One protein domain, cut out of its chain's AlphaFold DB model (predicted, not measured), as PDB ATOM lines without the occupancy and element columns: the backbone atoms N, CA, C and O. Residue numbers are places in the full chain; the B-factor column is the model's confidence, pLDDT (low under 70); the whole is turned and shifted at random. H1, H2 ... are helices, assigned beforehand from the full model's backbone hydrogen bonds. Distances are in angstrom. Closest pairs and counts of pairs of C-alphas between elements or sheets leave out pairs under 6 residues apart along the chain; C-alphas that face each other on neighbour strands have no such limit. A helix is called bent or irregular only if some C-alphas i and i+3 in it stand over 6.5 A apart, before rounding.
ATOM      1  N   ALA A  33      45.059 -33.322  46.153       81.06
ATOM      2  CA  ALA A  33      43.613 -33.414  45.954       81.06
ATOM      3  C   ALA A  33      43.261 -33.794  44.505       81.06
ATOM      4  O   ALA A  33      42.349 -34.588  44.279       81.06
ATOM      5  N   LEU A  34      44.022 -33.276  43.536       86.19
ATOM      6  CA  LEU A  34      43.853 -33.578  42.117       86.19
ATOM      7  C   LEU A  34      44.226 -35.034  41.814       86.19
ATOM      8  O   LEU A  34      43.451 -35.749  41.180       86.19
ATOM      9  N   GLY A  35      45.375 -35.491  42.325       83.44
ATOM     10  CA  GLY A  35      45.819 -36.878  42.165       83.44
ATOM     11  C   GLY A  35      44.850 -37.885  42.791       83.44
ATOM     12  O   GLY A  35      44.505 -38.884  42.163       83.44
ATOM     13  N   LEU A  36      44.346 -37.597  43.997       84.50
ATOM     14  CA  LEU A  36      43.366 -38.443  44.686       84.50
ATOM     15  C   LEU A  36      42.012 -38.481  43.969       84.50
ATOM     16  O   LEU A  36      41.396 -39.543  43.901       84.50
ATOM     17  N   ALA A  37      41.549 -37.359  43.413       85.00
ATOM     18  CA  ALA A  37      40.301 -37.318  42.656       85.00
ATOM     19  C   ALA A  37      40.388 -38.138  41.357       85.00
ATOM     20  O   ALA A  37      39.462 -38.895  41.054       85.00
ATOM     21  N   GLY A  38      41.503 -38.030  40.624       84.56
ATOM     22  CA  GLY A  38      41.762 -38.838  39.426       84.56
ATOM     23  C   GLY A  38      41.749 -40.331  39.718       84.56
ATOM     24  O   GLY A  38      41.067 -41.112  39.047       84.56
ATOM     25  N   PHE A  39      42.426 -40.710  40.792       85.75
ATOM     26  CA  PHE A  39      42.479 -42.084  41.253       85.75
ATOM     27  C   PHE A  39      41.111 -42.634  41.674       85.75
ATOM     28  O   PHE A  39      40.694 -43.703  41.222       85.75
ATOM     29  N   ALA A  40      40.398 -41.891  42.525       82.88
ATOM     30  CA  ALA A  40      39.128 -42.316  43.099       82.88
ATOM     31  C   ALA A  40      38.048 -42.476  42.026       82.88
ATOM     32  O   ALA A  40      37.345 -43.486  42.022       82.88
ATOM     33  N   LEU A  41      37.947 -41.527  41.088       87.19
ATOM     34  CA  LEU A  41      36.968 -41.609  40.005       87.19
ATOM     35  C   LEU A  41      37.211 -42.847  39.135       87.19
ATOM     36  O   LEU A  41      36.283 -43.607  38.874       87.19
ATOM     37  N   THR A  42      38.459 -43.075  38.722       86.38
ATOM     38  CA  THR A  42      38.799 -44.210  37.852       86.38
ATOM     39  C   THR A  42      38.531 -45.548  38.546       86.38
ATOM     40  O   THR A  42      37.910 -46.440  37.964       86.38
ATOM     41  N   THR A  43      38.910 -45.661  39.824       86.12
ATOM     42  CA  THR A  43      38.660 -46.859  40.646       86.12
ATOM     43  C   THR A  43      37.169 -47.110  40.837       86.12
ATOM     44  O   THR A  43      36.719 -48.253  40.754       86.12
ATOM     45  N   TRP A  44      36.384 -46.053  41.060       86.56
ATOM     46  CA  TRP A  44      34.936 -46.156  41.220       86.56
ATOM     47  C   TRP A  44      34.264 -46.690  39.953       86.56
ATOM     48  O   TRP A  44      33.474 -47.631  40.028       86.56
ATOM     49  N   LEU A  45      34.613 -46.147  38.781       88.06
ATOM     50  CA  LEU A  45      34.074 -46.622  37.505       88.06
ATOM     51  C   LEU A  45      34.424 -48.097  37.252       88.06
ATOM     52  O   LEU A  45      33.540 -48.878  36.898       88.06
ATOM     53  N   LEU A  46      35.679 -48.495  37.493       87.38
ATOM     54  CA  LEU A  46      36.095 -49.895  37.369       87.38
ATOM     55  C   LEU A  46      35.349 -50.800  38.366       87.38
ATOM     56  O   LEU A  46      34.918 -51.895  38.011       87.38
ATOM     57  N   SER A  47      35.132 -50.324  39.593       85.44
ATOM     58  CA  SER A  47      34.402 -51.062  40.629       85.44
ATOM     59  C   SER A  47      32.936 -51.293  40.267       85.44
ATOM     60  O   SER A  47      32.408 -52.350  40.590       85.44
ATOM     61  N   MET A  48      32.279 -50.364  39.564       86.31
ATOM     62  CA  MET A  48      30.903 -50.574  39.089       86.31
ATOM     63  C   MET A  48      30.810 -51.684  38.032       86.31
ATOM     64  O   MET A  48      29.827 -52.423  38.014       86.31
ATOM     65  N   ILE A  49      31.835 -51.837  37.186       86.19
ATOM     66  CA  ILE A  49      31.920 -52.972  36.254       86.19
ATOM     67  C   ILE A  49      32.152 -54.269  37.033       86.19
ATOM     68  O   ILE A  49      31.435 -55.245  36.830       86.19
ATOM     69  N   ASN A  50      33.096 -54.268  37.979       81.25
ATOM     70  CA  ASN A  50      33.385 -55.447  38.803       81.25
ATOM     71  C   ASN A  50      32.187 -55.863  39.673       81.25
ATOM     72  O   ASN A  50      31.956 -57.047  39.884       81.25
ATOM     73  N   ALA A  51      31.380 -54.913  40.147       84.62
ATOM     74  CA  ALA A  51      30.153 -55.182  40.897       84.62
ATOM     75  C   ALA A  51      28.995 -55.699  40.019       84.62
ATOM     76  O   ALA A  51      27.920 -55.995  40.541       84.62
ATOM     77  N   GLY A  52      29.184 -55.779  38.697       87.00
ATOM     78  CA  GLY A  52      28.168 -56.231  37.749       87.00
ATOM     79  C   GLY A  52      27.058 -55.212  37.478       87.00
ATOM     80  O   GLY A  52      26.039 -55.574  36.897       87.00
ATOM     81  N   TRP A  53      27.224 -53.944  37.880       88.81
ATOM     82  CA  TRP A  53      26.233 -52.891  37.604       88.81
ATOM     83  C   TRP A  53      26.211 -52.518  36.120       88.81
ATOM     84  O   TRP A  53      25.169 -52.146  35.584       88.81
ATOM     85  N   PHE A  54      27.362 -52.640  35.456       89.50
ATOM     86  CA  PHE A  54      27.524 -52.425  34.024       89.50
ATOM     87  C   PHE A  54      28.354 -53.556  33.409       89.50
ATOM     88  O   PHE A  54      29.264 -54.086  34.041       89.50
ATOM     89  N   GLY A  55      28.043 -53.923  32.162       84.69
ATOM     90  CA  GLY A  55      28.774 -54.951  31.417       84.69
ATOM     91  C   GLY A  55      30.065 -54.440  30.766       84.69
ATOM     92  O   GLY A  55      30.392 -53.254  30.817       84.69
ATOM     93  N   GLY A  56      30.776 -55.337  30.075       77.50
ATOM     94  CA  GLY A  56      32.061 -55.037  29.425       77.50
ATOM     95  C   GLY A  56      32.019 -53.917  28.375       77.50
ATOM     96  O   GLY A  56      33.038 -53.286  28.116       77.50
ATOM     97  N   THR A  57      30.848 -53.590  27.821       85.62
ATOM     98  CA  THR A  57      30.671 -52.451  26.903       85.62
ATOM     99  C   THR A  57      30.971 -51.100  27.562       85.62
ATOM    100  O   THR A  57      31.414 -50.177  26.880       85.62
ATOM    101  N   ALA A  58      30.806 -50.982  28.884       88.81
ATOM    102  CA  ALA A  58      31.145 -49.776  29.639       88.81
ATOM    103  C   ALA A  58      32.658 -49.623  29.890       88.81
ATOM    104  O   ALA A  58      33.108 -48.540  30.275       88.81
ATOM    105  N   MET A  59      33.461 -50.667  29.636       87.75
ATOM    106  CA  MET A  59      34.909 -50.654  29.874       87.75
ATOM    107  C   MET A  59      35.611 -49.545  29.084       87.75
ATOM    108  O   MET A  59      36.535 -48.927  29.599       87.75
ATOM    109  N   GLY A  60      35.131 -49.207  27.882       90.12
ATOM    110  CA  GLY A  60      35.700 -48.115  27.084       90.12
ATOM    111  C   GLY A  60      35.741 -46.771  27.824       90.12
ATOM    112  O   GLY A  60      36.731 -46.047  27.727       90.12
ATOM    113  N   MET A  61      34.722 -46.468  28.639       91.56
ATOM    114  CA  MET A  61      34.709 -45.250  29.460       91.56
ATOM    115  C   MET A  61      35.695 -45.320  30.625       91.56
ATOM    116  O   MET A  61      36.335 -44.317  30.940       91.56
ATOM    117  N   VAL A  62      35.865 -46.497  31.235       91.50
ATOM    118  CA  VAL A  62      36.892 -46.713  32.266       91.50
ATOM    119  C   VAL A  62      38.280 -46.471  31.684       91.50
ATOM    120  O   VAL A  62      39.064 -45.747  32.288       91.50
ATOM    121  N   LEU A  63      38.565 -46.996  30.488       92.25
ATOM    122  CA  LEU A  63      39.850 -46.800  29.807       92.25
ATOM    123  C   LEU A  63      40.101 -45.327  29.461       92.25
ATOM    124  O   LEU A  63      41.209 -44.831  29.660       92.25
ATOM    125  N   ALA A  64      39.077 -44.602  29.004       94.38
ATOM    126  CA  ALA A  64      39.195 -43.173  28.715       94.38
ATOM    127  C   ALA A  64      39.575 -42.363  29.968       94.38
ATOM    128  O   ALA A  64      40.507 -41.555  29.931       94.38
ATOM    129  N   VAL A  65      38.898 -42.611  31.094       94.25
ATOM    130  CA  VAL A  65      39.194 -41.937  32.369       94.25
ATOM    131  C   VAL A  65      40.532 -42.407  32.953       94.25
ATOM    132  O   VAL A  65      41.260 -41.588  33.519       94.25
ATOM    133  N   ALA A  66      40.908 -43.673  32.746       92.38
ATOM    134  CA  ALA A  66      42.207 -44.210  33.135       92.38
ATOM    135  C   ALA A  66      43.360 -43.517  32.402       92.38
ATOM    136  O   ALA A  66      44.338 -43.165  33.045       92.38
ATOM    137  N   PHE A  67      43.258 -43.233  31.103       95.38
ATOM    138  CA  PHE A  67      44.312 -42.484  30.409       95.38
ATOM    139  C   PHE A  67      44.322 -41.002  30.775       95.38
ATOM    140  O   PHE A  67      45.376 -40.435  31.079       95.38
ATOM    141  N   ALA A  68      43.155 -40.358  30.743       95.69
ATOM    142  CA  ALA A  68      43.066 -38.914  30.901       95.69
ATOM    143  C   ALA A  68      43.307 -38.478  32.352       95.69
ATOM    144  O   ALA A  68      44.142 -37.610  32.607       95.69
ATOM    145  N   TYR A  69      42.595 -39.081  33.306       93.56
ATOM    146  CA  TYR A  69      42.496 -38.551  34.663       93.56
ATOM    147  C   TYR A  69      43.259 -39.394  35.687       93.56
ATOM    148  O   TYR A  69      44.193 -38.880  36.306       93.56
ATOM    149  N   GLY A  70      42.938 -40.686  35.809       88.88
ATOM    150  CA  GLY A  70      43.665 -41.614  36.687       88.88
ATOM    151  C   GLY A  70      45.121 -41.826  36.270       88.88
ATOM    152  O   GLY A  70      45.971 -42.092  37.103       88.88
ATOM    153  N   GLY A  71      45.439 -41.661  34.991       93.56
ATOM    154  CA  GLY A  71      46.785 -41.779  34.447       93.56
ATOM    155  C   GLY A  71      47.464 -40.423  34.375       93.56
ATOM    156  O   GLY A  71      48.225 -40.044  35.260       93.56
ATOM    157  N   THR A  72      47.186 -39.672  33.311       96.06
ATOM    158  CA  THR A  72      47.940 -38.453  32.969       96.06
ATOM    159  C   THR A  72      47.847 -37.373  34.043       96.06
ATOM    160  O   THR A  72      48.876 -36.926  34.547       96.06
ATOM    161  N   VAL A  73      46.639 -36.956  34.432       95.00
ATOM    162  CA  VAL A  73      46.483 -35.892  35.438       95.00
ATOM    163  C   VAL A  73      47.015 -36.322  36.805       95.00
ATOM    164  O   VAL A  73      47.641 -35.517  37.495       95.00
ATOM    165  N   GLN A  74      46.845 -37.590  37.180       92.56
ATOM    166  CA  GLN A  74      47.433 -38.121  38.407       92.56
ATOM    167  C   GLN A  74      48.971 -38.091  38.368       92.56
ATOM    168  O   GLN A  74      49.592 -37.646  39.332       92.56
ATOM    169  N   MET A  75      49.601 -38.461  37.248       95.12
ATOM    170  CA  MET A  75      51.056 -38.341  37.090       95.12
ATOM    171  C   MET A  75      51.518 -36.882  37.173       95.12
ATOM    172  O   MET A  75      52.506 -36.597  37.851       95.12
ATOM    173  N   LEU A  76      50.789 -35.947  36.554       94.31
ATOM    174  CA  LEU A  76      51.081 -34.513  36.656       94.31
ATOM    175  C   LEU A  76      51.000 -34.025  38.109       94.31
ATOM    176  O   LEU A  76      51.899 -33.316  38.561       94.31
ATOM    177  N   ALA A  77      49.987 -34.452  38.868       90.00
ATOM    178  CA  ALA A  77      49.892 -34.155  40.295       90.00
ATOM    179  C   ALA A  77      51.107 -34.695  41.074       90.00
ATOM    180  O   ALA A  77      51.651 -33.990  41.922       90.00
ATOM    181  N   GLY A  78      51.589 -35.895  40.737       89.88
ATOM    182  CA  GLY A  78      52.814 -36.464  41.304       89.88
ATOM    183  C   GLY A  78      54.076 -35.663  40.980       89.88
ATOM    184  O   GLY A  78      54.881 -35.407  41.874       89.88
ATOM    185  N   LEU A  79      54.228 -35.187  39.740       92.62
ATOM    186  CA  LEU A  79      55.342 -34.306  39.363       92.62
ATOM    187  C   LEU A  79      55.317 -32.988  40.146       92.62
ATOM    188  O   LEU A  79      56.366 -32.474  40.528       92.62
ATOM    189  N   MET A  80      54.126 -32.461  40.439       89.50
ATOM    190  CA  MET A  80      53.962 -31.253  41.249       89.50
ATOM    191  C   MET A  80      54.321 -31.472  42.733       89.50
ATOM    192  O   MET A  80      54.627 -30.500  43.424       89.50
ATOM    193  N   GLU A  81      54.333 -32.706  43.243       84.69
ATOM    194  CA  GLU A  81      54.761 -33.011  44.622       84.69
ATOM    195  C   GLU A  81      56.291 -33.002  44.797       84.69
ATOM    196  O   GLU A  81      56.779 -32.728  45.896       84.69
ATOM    197  N   ILE A  82      57.064 -33.223  43.723       85.31
ATOM    198  CA  ILE A  82      58.541 -33.231  43.749       85.31
ATOM    199  C   ILE A  82      59.123 -31.908  44.284       85.31
ATOM    200  O   ILE A  82      59.855 -31.953  45.275       85.31
ATOM    201  N   PRO A  83      58.796 -30.722  43.723       83.81
ATOM    202  CA  PRO A  83      59.328 -29.452  44.228       83.81
ATOM    203  C   PRO A  83      58.814 -29.092  45.631       83.81
ATOM    204  O   PRO A  83      59.380 -28.220  46.282       83.81
ATOM    205  N   ARG A  84      57.754 -29.756  46.114       78.62
ATOM    206  CA  ARG A  84      57.203 -29.577  47.468       78.62
ATOM    207  C   ARG A  84      57.892 -30.471  48.510       78.62
ATOM    208  O   ARG A  84      57.539 -30.404  49.684       78.62
ATOM    209  N   GLY A  85      58.844 -31.318  48.101       77.44
ATOM    210  CA  GLY A  85      59.553 -32.245  48.990       77.44
ATOM    211  C   GLY A  85      58.697 -33.414  49.491       77.44
ATOM    212  O   GLY A  85      59.105 -34.134  50.400       77.44
ATOM    213  N   ASN A  86      57.512 -33.630  48.913       76.31
ATOM    214  CA  ASN A  86      56.610 -34.704  49.317       76.31
ATOM    215  C   ASN A  86      56.912 -35.984  48.530       76.31
ATOM    216  O   ASN A  86      56.234 -36.325  47.558       76.31
ATOM    217  N   THR A  87      57.937 -36.716  48.966       81.25
ATOM    218  CA  THR A  87      58.346 -37.981  48.336       81.25
ATOM    219  C   THR A  87      57.218 -39.006  48.325       81.25
ATOM    220  O   THR A  87      57.019 -39.679  47.319       81.25
ATOM    221  N   PHE A  88      56.438 -39.099  49.407       81.94
ATOM    222  CA  PHE A  88      55.327 -40.047  49.485       81.94
ATOM    223  C   PHE A  88      54.274 -39.770  48.404       81.94
ATOM    224  O   PHE A  88      53.904 -40.680  47.663       81.94
ATOM    225  N   GLY A  89      53.815 -38.519  48.297       79.19
ATOM    226  CA  GLY A  89      52.831 -38.106  47.295       79.19
ATOM    227  C   GLY A  89      53.360 -38.275  45.874       79.19
ATOM    228  O   GLY A  89      52.668 -38.843  45.031       79.19
ATOM    229  N   ALA A  90      54.609 -37.871  45.628       83.31
ATOM    230  CA  ALA A  90      55.251 -38.036  44.327       83.31
ATOM    231  C   ALA A  90      55.310 -39.515  43.909       83.31
ATOM    232  O   ALA A  90      54.846 -39.859  42.822       83.31
ATOM    233  N   THR A  91      55.805 -40.400  44.781       87.56
ATOM    234  CA  THR A  91      55.862 -41.845  44.513       87.56
ATOM    235  C   THR A  91      54.465 -42.426  44.322       87.56
ATOM    236  O   THR A  91      54.233 -43.120  43.339       87.56
ATOM    237  N   ALA A  92      53.511 -42.113  45.202       86.00
ATOM    238  CA  ALA A  92      52.152 -42.637  45.101       86.00
ATOM    239  C   ALA A  92      51.482 -42.239  43.777       86.00
ATOM    240  O   ALA A  92      51.019 -43.102  43.033       86.00
ATOM    241  N   PHE A  93      51.433 -40.945  43.461       87.94
ATOM    242  CA  PHE A  93      50.694 -40.461  42.297       87.94
ATOM    243  C   PHE A  93      51.349 -40.852  40.971       87.94
ATOM    244  O   PHE A  93      50.635 -41.227  40.042       87.94
ATOM    245  N   LEU A  94      52.683 -40.848  40.883       93.19
ATOM    246  CA  LEU A  94      53.376 -41.319  39.681       93.19
ATOM    247  C   LEU A  94      53.187 -42.824  39.473       93.19
ATOM    248  O   LEU A  94      52.890 -43.243  38.355       93.19
ATOM    249  N   SER A  95      53.306 -43.632  40.529       91.19
ATOM    250  CA  SER A  95      53.133 -45.085  40.432       91.19
ATOM    251  C   SER A  95      51.699 -45.473  40.074       91.19
ATOM    252  O   SER A  95      51.503 -46.246  39.143       91.19
ATOM    253  N   TYR A  96      50.689 -44.917  40.749       89.31
ATOM    254  CA  TYR A  96      49.290 -45.223  40.426       89.31
ATOM    255  C   TYR A  96      48.865 -44.678  39.060       89.31
ATOM    256  O   TYR A  96      48.088 -45.323  38.360       89.31
ATOM    257  N   GLY A  97      49.410 -43.535  38.639       91.56
ATOM    258  CA  GLY A  97      49.198 -43.042  37.284       91.56
ATOM    259  C   GLY A  97      49.801 -43.964  36.221       91.56
ATOM    260  O   GLY A  97      49.146 -44.278  35.226       91.56
ATOM    261  N   ALA A  98      51.006 -44.486  36.466       94.50
ATOM    262  CA  ALA A  98      51.618 -45.495  35.608       94.50
ATOM    263  C   ALA A  98      50.822 -46.812  35.593       94.50
ATOM    264  O   ALA A  98      50.675 -47.404  34.526       94.50
ATOM    265  N   PHE A  99      50.256 -47.232  36.731       93.12
ATOM    266  CA  PHE A  99      49.361 -48.391  36.813       93.12
ATOM    267  C   PHE A  99      48.141 -48.244  35.897       93.12
ATOM    268  O   PHE A  99      47.808 -49.179  35.169       93.12
ATOM    269  N   TRP A 100      47.480 -47.081  35.896       91.44
ATOM    270  CA  TRP A 100      46.314 -46.850  35.037       91.44
ATOM    271  C   TRP A 100      46.674 -46.883  33.554       91.44
ATOM    272  O   TRP A 100      45.941 -47.474  32.759       91.44
ATOM    273  N   TRP A 101      47.833 -46.331  33.192       94.88
ATOM    274  CA  TRP A 101      48.377 -46.450  31.842       94.88
ATOM    275  C   TRP A 101      48.677 -47.906  31.469       94.88
ATOM    276  O   TRP A 101      48.226 -48.367  30.420       94.88
ATOM    277  N   SER A 102      49.389 -48.661  32.313       93.38
ATOM    278  CA  SER A 102      49.722 -50.060  32.018       93.38
ATOM    279  C   SER A 102      48.484 -50.953  31.967       93.38
ATOM    280  O   SER A 102      48.392 -51.801  31.080       93.38
ATOM    281  N   PHE A 103      47.506 -50.738  32.851       90.31
ATOM    282  CA  PHE A 103      46.228 -51.448  32.830       90.31
ATOM    283  C   PHE A 103      45.452 -51.156  31.544       90.31
ATOM    284  O   PHE A 103      44.978 -52.080  30.885       90.31
ATOM    285  N   ALA A 104      45.361 -49.888  31.144       91.94
ATOM    286  CA  ALA A 104      44.605 -49.527  29.957       91.94
ATOM    287  C   ALA A 104      45.266 -50.022  28.659       91.94
ATOM    288  O   ALA A 104      44.574 -50.512  27.766       91.94
ATOM    289  N   LEU A 105      46.601 -49.986  28.574       92.75
ATOM    290  CA  LEU A 105      47.350 -50.603  27.473       92.75
ATOM    291  C   LEU A 105      47.158 -52.124  27.435       92.75
ATOM    292  O   LEU A 105      46.976 -52.691  26.357       92.75
ATOM    293  N   PHE A 106      47.157 -52.780  28.597       90.50
ATOM    294  CA  PHE A 106      46.877 -54.208  28.693       90.50
ATOM    295  C   PHE A 106      45.485 -54.540  28.130       90.50
ATOM    296  O   PHE A 106      45.373 -55.391  27.248       90.50
ATOM    297  N   VAL A 107      44.441 -53.829  28.567       88.81
ATOM    298  CA  VAL A 107      43.064 -54.074  28.107       88.81
ATOM    299  C   VAL A 107      42.901 -53.784  26.612       88.81
ATOM    300  O   VAL A 107      42.225 -54.545  25.922       88.81
ATOM    301  N   LEU A 108      43.522 -52.723  26.086       89.12
ATOM    302  CA  LEU A 108      43.385 -52.360  24.671       89.12
ATOM    303  C   LEU A 108      44.136 -53.292  23.719       89.12
ATOM    304  O   LEU A 108      43.629 -53.574  22.636       89.12
ATOM    305  N   PHE A 109      45.335 -53.745  24.092       90.19
ATOM    306  CA  PHE A 109      46.255 -54.373  23.136       90.19
ATOM    307  C   PHE A 109      46.658 -55.807  23.485       90.19
ATOM    308  O   PHE A 109      47.074 -56.543  22.593       90.19
ATOM    309  N   LEU A 110      46.573 -56.215  24.755       87.50
ATOM    310  CA  LEU A 110      47.222 -57.439  25.249       87.50
ATOM    311  C   LEU A 110      46.271 -58.418  25.957       87.50
ATOM    312  O   LEU A 110      46.695 -59.515  26.321       87.50
ATOM    313  N   HIS A 111      44.993 -58.071  26.145       79.94
ATOM    314  CA  HIS A 111      44.071 -58.885  26.947       79.94
ATOM    315  C   HIS A 111      43.916 -60.327  26.439       79.94
ATOM    316  O   HIS A 111      43.692 -61.229  27.236       79.94
ATOM    317  N   GLY A 112      44.036 -60.551  25.125       83.81
ATOM    318  CA  GLY A 112      43.864 -61.870  24.506       83.81
ATOM    319  C   GLY A 112      45.151 -62.686  24.389       83.81
ATOM    320  O   GLY A 112      45.100 -63.837  23.964       83.81
ATOM    321  N   THR A 113      46.306 -62.105  24.717       88.44
ATOM    322  CA  THR A 113      47.622 -62.731  24.499       88.44
ATOM    323  C   THR A 113      48.352 -63.067  25.794       88.44
ATOM    324  O   THR A 113      49.245 -63.914  25.789       88.44
ATOM    325  N   VAL A 114      47.982 -62.436  26.910       88.88
ATOM    326  CA  VAL A 114      48.637 -62.643  28.205       88.88
ATOM    327  C   VAL A 114      47.902 -63.723  29.009       88.88
ATOM    328  O   VAL A 114      46.695 -63.607  29.219       88.88
ATOM    329  N   PRO A 115      48.602 -64.752  29.523       89.38
ATOM    330  CA  PRO A 115      47.987 -65.766  30.375       89.38
ATOM    331  C   PRO A 115      47.375 -65.172  31.650       89.38
ATOM    332  O   PRO A 115      48.021 -64.385  32.347       89.38
ATOM    333  N   ALA A 116      46.176 -65.634  32.024       86.06
ATOM    334  CA  ALA A 116      45.454 -65.184  33.221       86.06
ATOM    335  C   ALA A 116      46.286 -65.260  34.512       86.06
ATOM    336  O   ALA A 116      46.269 -64.338  35.326       86.06
ATOM    337  N   ALA A 117      47.086 -66.319  34.669       86.56
ATOM    338  CA  ALA A 117      47.976 -66.475  35.818       86.56
ATOM    339  C   ALA A 117      48.981 -65.313  35.949       86.56
ATOM    340  O   ALA A 117      49.287 -64.877  37.059       86.56
ATOM    341  N   PHE A 118      49.476 -64.782  34.829       86.81
ATOM    342  CA  PHE A 118      50.440 -63.682  34.832       86.81
ATOM    343  C   PHE A 118      49.775 -62.331  35.120       86.81
ATOM    344  O   PHE A 118      50.349 -61.499  35.821       86.81
ATOM    345  N   ILE A 119      48.531 -62.143  34.666       88.69
ATOM    346  CA  ILE A 119      47.696 -60.990  35.042       88.69
ATOM    347  C   ILE A 119      47.461 -60.987  36.562       88.69
ATOM    348  O   ILE A 119      47.569 -59.943  37.207       88.69
ATOM    349  N   GLY A 120      47.218 -62.161  37.154       84.38
ATOM    350  CA  GLY A 120      47.111 -62.325  38.606       84.38
ATOM    351  C   GLY A 120      48.376 -61.883  39.350       84.38
ATOM    352  O   GLY A 120      48.281 -61.131  40.317       84.38
ATOM    353  N   TRP A 121      49.563 -62.271  38.870       86.56
ATOM    354  CA  TRP A 121      50.839 -61.810  39.437       86.56
ATOM    355  C   TRP A 121      51.054 -60.302  39.288       86.56
ATOM    356  O   TRP A 121      51.515 -59.664  40.236       86.56
ATOM    357  N   TYR A 122      50.693 -59.725  38.140       87.81
ATOM    358  CA  TYR A 122      50.723 -58.275  37.931       87.81
ATOM    359  C   TYR A 122      49.897 -57.549  39.003       87.81
ATOM    360  O   TYR A 122      50.419 -56.674  39.693       87.81
ATOM    361  N   LEU A 123      48.642 -57.959  39.207       86.88
ATOM    362  CA  LEU A 123      47.760 -57.360  40.215       86.88
ATOM    363  C   LEU A 123      48.244 -57.625  41.647       86.88
ATOM    364  O   LEU A 123      48.158 -56.741  42.494       86.88
ATOM    365  N   PHE A 124      48.799 -58.808  41.918       82.00
ATOM    366  CA  PHE A 124      49.344 -59.156  43.230       82.00
ATOM    367  C   PHE A 124      50.529 -58.266  43.624       82.00
ATOM    368  O   PHE A 124      50.586 -57.776  44.753       82.00
ATOM    369  N   LEU A 125      51.461 -58.017  42.701       86.81
ATOM    370  CA  LEU A 125      52.616 -57.152  42.953       86.81
ATOM    371  C   LEU A 125      52.202 -55.688  43.134       86.81
ATOM    372  O   LEU A 125      52.729 -55.018  44.024       86.81
ATOM    373  N   TRP A 126      51.224 -55.211  42.359       84.50
ATOM    374  CA  TRP A 126      50.626 -53.891  42.575       84.50
ATOM    375  C   TRP A 126      49.940 -53.786  43.940       84.50
ATOM    376  O   TRP A 126      50.202 -52.833  44.669       84.50
ATOM    377  N   GLY A 127      49.173 -54.801  44.347       75.88
ATOM    378  CA  GLY A 127      48.588 -54.866  45.689       75.88
ATOM    379  C   GLY A 127      49.650 -54.892  46.796       75.88
ATOM    380  O   GLY A 127      49.488 -54.249  47.833       75.88
ATOM    381  N   GLY A 128      50.783 -55.564  46.568       79.31
ATOM    382  CA  GLY A 128      51.945 -55.532  47.461       79.31
ATOM    383  C   GLY A 128      52.561 -54.135  47.587       79.31
ATOM    384  O   GLY A 128      52.838 -53.679  48.699       79.31
ATOM    385  N   PHE A 129      52.714 -53.420  46.470       82.12
ATOM    386  CA  PHE A 129      53.138 -52.017  46.463       82.12
ATOM    387  C   PHE A 129      52.153 -51.124  47.235       82.12
ATOM    388  O   PHE A 129      52.569 -50.309  48.061       82.12
ATOM    389  N   THR A 130      50.850 -51.310  47.032       78.25
ATOM    390  CA  THR A 130      49.802 -50.576  47.749       78.25
ATOM    391  C   THR A 130      49.821 -50.863  49.244       78.25
ATOM    392  O   THR A 130      49.709 -49.931  50.042       78.25
ATOM    393  N   LEU A 131      50.032 -52.117  49.647       70.94
ATOM    394  CA  LEU A 131      50.174 -52.499  51.051       70.94
ATOM    395  C   LEU A 131      51.403 -51.835  51.687       70.94
ATOM    396  O   LEU A 131      51.309 -51.289  52.786       70.94
ATOM    397  N   TYR A 132      52.535 -51.830  50.981       73.94
ATOM    398  CA  TYR A 132      53.745 -51.120  51.399       73.94
ATOM    399  C   TYR A 132      53.480 -49.618  51.599       73.94
ATOM    400  O   TYR A 132      53.797 -49.067  52.658       73.94
ATOM    401  N   MET A 133      52.826 -48.964  50.633       75.12
ATOM    402  CA  MET A 133      52.468 -47.547  50.735       75.12
ATOM    403  C   MET A 133      51.460 -47.292  51.863       75.12
ATOM    404  O   MET A 133      51.571 -46.288  52.563       75.12
ATOM    405  N   TRP A 134      50.520 -48.205  52.108       64.25
ATOM    406  CA  TRP A 134      49.580 -48.115  53.225       64.25
ATOM    407  C   TRP A 134      50.289 -48.176  54.584       64.25
ATOM    408  O   TRP A 134      50.025 -47.325  55.434       64.25
ATOM    409  N   VAL A 135      51.248 -49.087  54.780       64.50
ATOM    410  CA  VAL A 135      52.062 -49.137  56.012       64.50
ATOM    411  C   VAL A 135      52.841 -47.829  56.208       64.50
ATOM    412  O   VAL A 135      52.907 -47.304  57.322       64.50
ATOM    413  N   ALA A 136      53.355 -47.230  55.128       61.09
ATOM    414  CA  ALA A 136      54.029 -45.932  55.191       61.09
ATOM    415  C   ALA A 136      53.102 -44.771  55.631       61.09
ATOM    416  O   ALA A 136      53.583 -43.777  56.179       61.09
ATOM    417  N   THR A 137      51.774 -44.898  55.486       60.44
ATOM    418  CA  THR A 137      50.798 -43.878  55.932       60.44
ATOM    419  C   THR A 137      50.432 -43.937  57.414       60.44
ATOM    420  O   THR A 137      49.695 -43.072  57.896       60.44
ATOM    421  N   TRP A 138      50.954 -44.885  58.194       47.78
ATOM    422  CA  TRP A 138      50.611 -45.010  59.621       47.78
ATOM    423  C   TRP A 138      51.053 -43.819  60.487       47.78
ATOM    424  O   TRP A 138      50.572 -43.656  61.606       47.78
ATOM    425  N   ARG A 139      51.898 -42.930  59.952       46.53
ATOM    426  CA  ARG A 139      52.240 -41.628  60.556       46.53
ATOM    427  C   ARG A 139      51.592 -40.419  59.859       46.53
ATOM    428  O   ARG A 139      51.872 -39.285  60.232       46.53
ATOM    429  N   ALA A 140      50.740 -40.648  58.863       55.47
ATOM    430  CA  ALA A 140      50.081 -39.630  58.047       55.47
ATOM    431  C   ALA A 140      48.627 -39.352  58.512       55.47
ATOM    432  O   ALA A 140      48.089 -40.096  59.337       55.47
ATOM    433  N   PRO A 141      47.959 -38.290  58.012       52.84
ATOM    434  CA  PRO A 141      46.603 -37.923  58.426       52.84
ATOM    435  C   PRO A 141      45.592 -39.051  58.172       52.84
ATOM    436  O   PRO A 141      45.637 -39.704  57.130       52.84
ATOM    437  N   ARG A 142      44.623 -39.236  59.081       46.09
ATOM    438  CA  ARG A 142      43.626 -40.329  59.033       46.09
ATOM    439  C   ARG A 142      42.866 -40.440  57.701       46.09
ATOM    440  O   ARG A 142      42.509 -41.540  57.303       46.09
ATOM    441  N   ALA A 143      42.658 -39.333  56.984       54.62
ATOM    442  CA  ALA A 143      42.025 -39.342  55.661       54.62
ATOM    443  C   ALA A 143      42.842 -40.122  54.611       54.62
ATOM    444  O   ALA A 143      42.273 -40.857  53.809       54.62
ATOM    445  N   LEU A 144      44.174 -40.022  54.654       54.16
ATOM    446  CA  LEU A 144      45.063 -40.773  53.767       54.16
ATOM    447  C   LEU A 144      45.103 -42.259  54.151       54.16
ATOM    448  O   LEU A 144      45.094 -43.120  53.277       54.16
ATOM    449  N   GLN A 145      45.059 -42.559  55.454       54.72
ATOM    450  CA  GLN A 145      44.961 -43.934  55.954       54.72
ATOM    451  C   GLN A 145      43.677 -44.618  55.474       54.72
ATOM    452  O   GLN A 145      43.739 -45.771  55.057       54.72
ATOM    453  N   LEU A 146      42.545 -43.897  55.473       56.28
ATOM    454  CA  LEU A 146      41.253 -44.398  54.997       56.28
ATOM    455  C   LEU A 146      41.260 -44.696  53.493       56.28
ATOM    456  O   LEU A 146      40.864 -45.794  53.099       56.28
ATOM    457  N   VAL A 147      41.764 -43.775  52.662       59.75
ATOM    458  CA  VAL A 147      41.896 -43.998  51.209       59.75
ATOM    459  C   VAL A 147      42.784 -45.209  50.923       59.75
ATOM    460  O   VAL A 147      42.388 -46.105  50.180       59.75
ATOM    461  N   CYS A 148      43.956 -45.290  51.557       53.12
ATOM    462  CA  CYS A 148      44.871 -46.408  51.347       53.12
ATOM    463  C   CYS A 148      44.305 -47.740  51.875       53.12
ATOM    464  O   CYS A 148      44.484 -48.763  51.222       53.12
ATOM    465  N   SER A 149      43.562 -47.753  52.992       54.00
ATOM    466  CA  SER A 149      42.878 -48.972  53.454       54.00
ATOM    467  C   SER A 149      41.758 -49.424  52.513       54.00
ATOM    468  O   SER A 149      41.598 -50.624  52.303       54.00
ATOM    469  N   GLY A 150      41.023 -48.488  51.898       58.59
ATOM    470  CA  GLY A 150      40.035 -48.806  50.866       58.59
ATOM    471  C   GLY A 150      40.676 -49.450  49.634       58.59
ATOM    472  O   GLY A 150      40.145 -50.429  49.113       58.59
ATOM    473  N   GLN A 151      41.858 -48.971  49.229       55.34
ATOM    474  CA  GLN A 151      42.592 -49.536  48.096       55.34
ATOM    475  C   GLN A 151      43.055 -50.978  48.348       55.34
ATOM    476  O   GLN A 151      42.843 -51.845  47.509       55.34
ATOM    477  N   VAL A 152      43.596 -51.268  49.536       56.16
ATOM    478  CA  VAL A 152      44.012 -52.633  49.920       56.16
ATOM    479  C   VAL A 152      42.833 -53.622  49.880       56.16
ATOM    480  O   VAL A 152      43.008 -54.795  49.549       56.16
ATOM    481  N   ILE A 153      41.617 -53.161  50.190       54.12
ATOM    482  CA  ILE A 153      40.393 -53.976  50.127       54.12
ATOM    483  C   ILE A 153      39.928 -54.161  48.672       54.12
ATOM    484  O   ILE A 153      39.594 -55.282  48.283       54.12
ATOM    485  N   SER A 154      39.973 -53.097  47.865       54.88
ATOM    486  CA  SER A 154      39.709 -53.128  46.418       54.88
ATOM    487  C   SER A 154      40.625 -54.119  45.694       54.88
ATOM    488  O   SER A 154      40.144 -54.970  44.947       54.88
ATOM    489  N   ASP A 155      41.931 -54.085  45.961       48.91
ATOM    490  CA  ASP A 155      42.911 -54.938  45.276       48.91
ATOM    491  C   ASP A 155      42.746 -56.421  45.650       48.91
ATOM    492  O   ASP A 155      42.974 -57.316  44.830       48.91
ATOM    493  N   ARG A 156      42.235 -56.701  46.857       42.44
ATOM    494  CA  ARG A 156      41.841 -58.053  47.276       42.44
ATOM    495  C   ARG A 156      40.613 -58.567  46.512       42.44
ATOM    496  O   ARG A 156      40.529 -59.765  46.247       42.44
ATOM    497  N   GLN A 157      39.680 -57.689  46.136       38.62
ATOM    498  CA  GLN A 157      38.523 -58.042  45.303       38.62
ATOM    499  C   GLN A 157      38.887 -58.132  43.816       38.62
ATOM    500  O   GLN A 157      38.437 -59.054  43.142       38.62
ATOM    501  N   ILE A 158      39.757 -57.252  43.317       47.78
ATOM    502  CA  ILE A 158      40.272 -57.279  41.940       47.78
ATOM    503  C   ILE A 158      41.092 -58.553  41.677       47.78
ATOM    504  O   ILE A 158      40.937 -59.164  40.622       47.78
ATOM    505  N   GLY A 159      41.885 -59.025  42.647       39.31
ATOM    506  CA  GLY A 159      42.585 -60.312  42.549       39.31
ATOM    507  C   GLY A 159      41.649 -61.528  42.479       39.31
ATOM    508  O   GLY A 159      41.939 -62.483  41.765       39.31
ATOM    509  N   PHE A 160      40.498 -61.485  43.156       35.72
ATOM    510  CA  PHE A 160      39.473 -62.536  43.073       35.72
ATOM    511  C   PHE A 160      38.672 -62.455  41.758       35.72
ATOM    512  O   PHE A 160      38.286 -63.477  41.196       35.72
ATOM    513  N   PHE A 161      38.469 -61.249  41.219       38.19
ATOM    514  CA  PHE A 161      37.761 -61.018  39.955       38.19
ATOM    515  C   PHE A 161      38.609 -61.285  38.706       38.19
ATOM    516  O   PHE A 161      38.062 -61.724  37.700       38.19
ATOM    517  N   ALA A 162      39.932 -61.112  38.755       35.38
ATOM    518  CA  ALA A 162      40.822 -61.541  37.671       35.38
ATOM    519  C   ALA A 162      40.786 -63.068  37.452       35.38
ATOM    520  O   ALA A 162      40.991 -63.534  36.334       35.38
ATOM    521  N   VAL A 163      40.455 -63.842  38.493       37.19
ATOM    522  CA  VAL A 163      40.146 -65.280  38.387       37.19
ATOM    523  C   VAL A 163      38.746 -65.506  37.794       37.19
ATOM    524  O   VAL A 163      38.551 -66.436  37.018       37.19
ATOM    525  N   GLY A 164      37.786 -64.621  38.082       32.47
ATOM    526  CA  GLY A 164      36.428 -64.660  37.524       32.47
ATOM    527  C   GLY A 164      36.318 -64.270  36.043       32.47
ATOM    528  O   GLY A 164      35.456 -64.795  35.355       32.47
ATOM    529  N   PHE A 165      37.200 -63.411  35.524       34.34
ATOM    530  CA  PHE A 165      37.305 -63.128  34.080       34.34
ATOM    531  C   PHE A 165      38.073 -64.211  33.301       34.34
ATOM    532  O   PHE A 165      38.043 -64.221  32.074       34.34
ATOM    533  N   ALA A 166      38.765 -65.111  34.006       31.14
ATOM    534  CA  ALA A 166      39.452 -66.273  33.440       31.14
ATOM    535  C   ALA A 166      38.581 -67.548  33.445       31.14
ATOM    536  O   ALA A 166      39.113 -68.644  33.258       31.14
TER     537      ALA A 166
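Overview. This is residues 33 to 166 of the 167 residues of the protein "GPR1/FUN34/yaaH family protein" of Paraburkholderia sp. GV060 (UniProt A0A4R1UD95). Five helices stand round an open middle as an elongated up-and-down bundle, each running against the one before it in the chain. On one side the kinked long helix H2 packs between H1 and H3; on the other side H4 and H5 form a separate helical hairpin, with few contacts between the two groups. The end of that hairpin, residues 138 to 143, sticks out. The printed part has 134 residues with five named helices, H1 to H5 in chain order, and no named strand; the class is all helix. It is compact, with a radius of gyration of the C-alphas of 14.6 A, and spans 41 by 26 by 26 A.

Along the chain. H2, the longest helix, covers residues 56 to 84 and measures 40.1 A from C-alpha 56 at (32.061, -55.037, 29.425) to C-alpha 84 at (57.203, -29.577, 47.468). It has a kink of 28 degrees near residue 64 and is only just irregular, with C-alphas 57 and 60 standing 6.6 A apart. H1 covers residues 33 to 50, 25.3 A, and begins with C-alpha 33 at (43.613, -33.414, 45.954). H3 covers residues 87 to 110, 32.2 A. H4 covers residues 116 to 139, 36.7 A, and is irregular, with C-alphas 136 and 139 standing 7.1 A apart. H5 covers residues 142 to 164, 33.3 A, and ends with C-alpha 164 at (36.428, -64.660, 37.524).

Arrangement. H2 and H3, a helical hairpin, touch at a shallow tilt of 27 degrees, opposite ways; their closest C-alphas, those of Gly 71 and Gly 97, are 3.9 A apart. H1 and H2, also a helical hairpin, touch at a shallow tilt of 21 degrees, closest at the C-alphas of Gly 35 and Gln 74, 4.3 A. H1 touches H3 with residues 35 to 39 alone, at a tilt of 35.1 degrees, only just steep; the closest C-alphas are those of Gly 35 and Phe 93, 6.1 A. H3 and H4 are close but not clearly touching, with the C-alphas of Ala 92 and Met 133 closest at 7.5 A. H4 and H5, a helical hairpin, touch at a shallow tilt of 12 degrees, closest at the C-alphas of Trp 134 and Cys 148, 5.3 A. H5 and H1 are close but not clearly touching, with the C-alphas of Asn 50 and Phe 161 closest at 7.2 A. H2 is apart from H4 and H5. In H1 and H3 every O i to N i+4 pair is within hydrogen-bond range; in H2 14 of 25 are, in H4 18 of 20 and in H5 17 of 19.

Size, cuts and confidence. The two C-alphas farthest apart, those of Pro 83 and Ala 166, are 43.2 A from each other. The printed part has no cut, and the four links between helices are tight. The mean pLDDT of the printed part is 77.8; residues 134 to 166 are under 70, and the mean of H5 is 48.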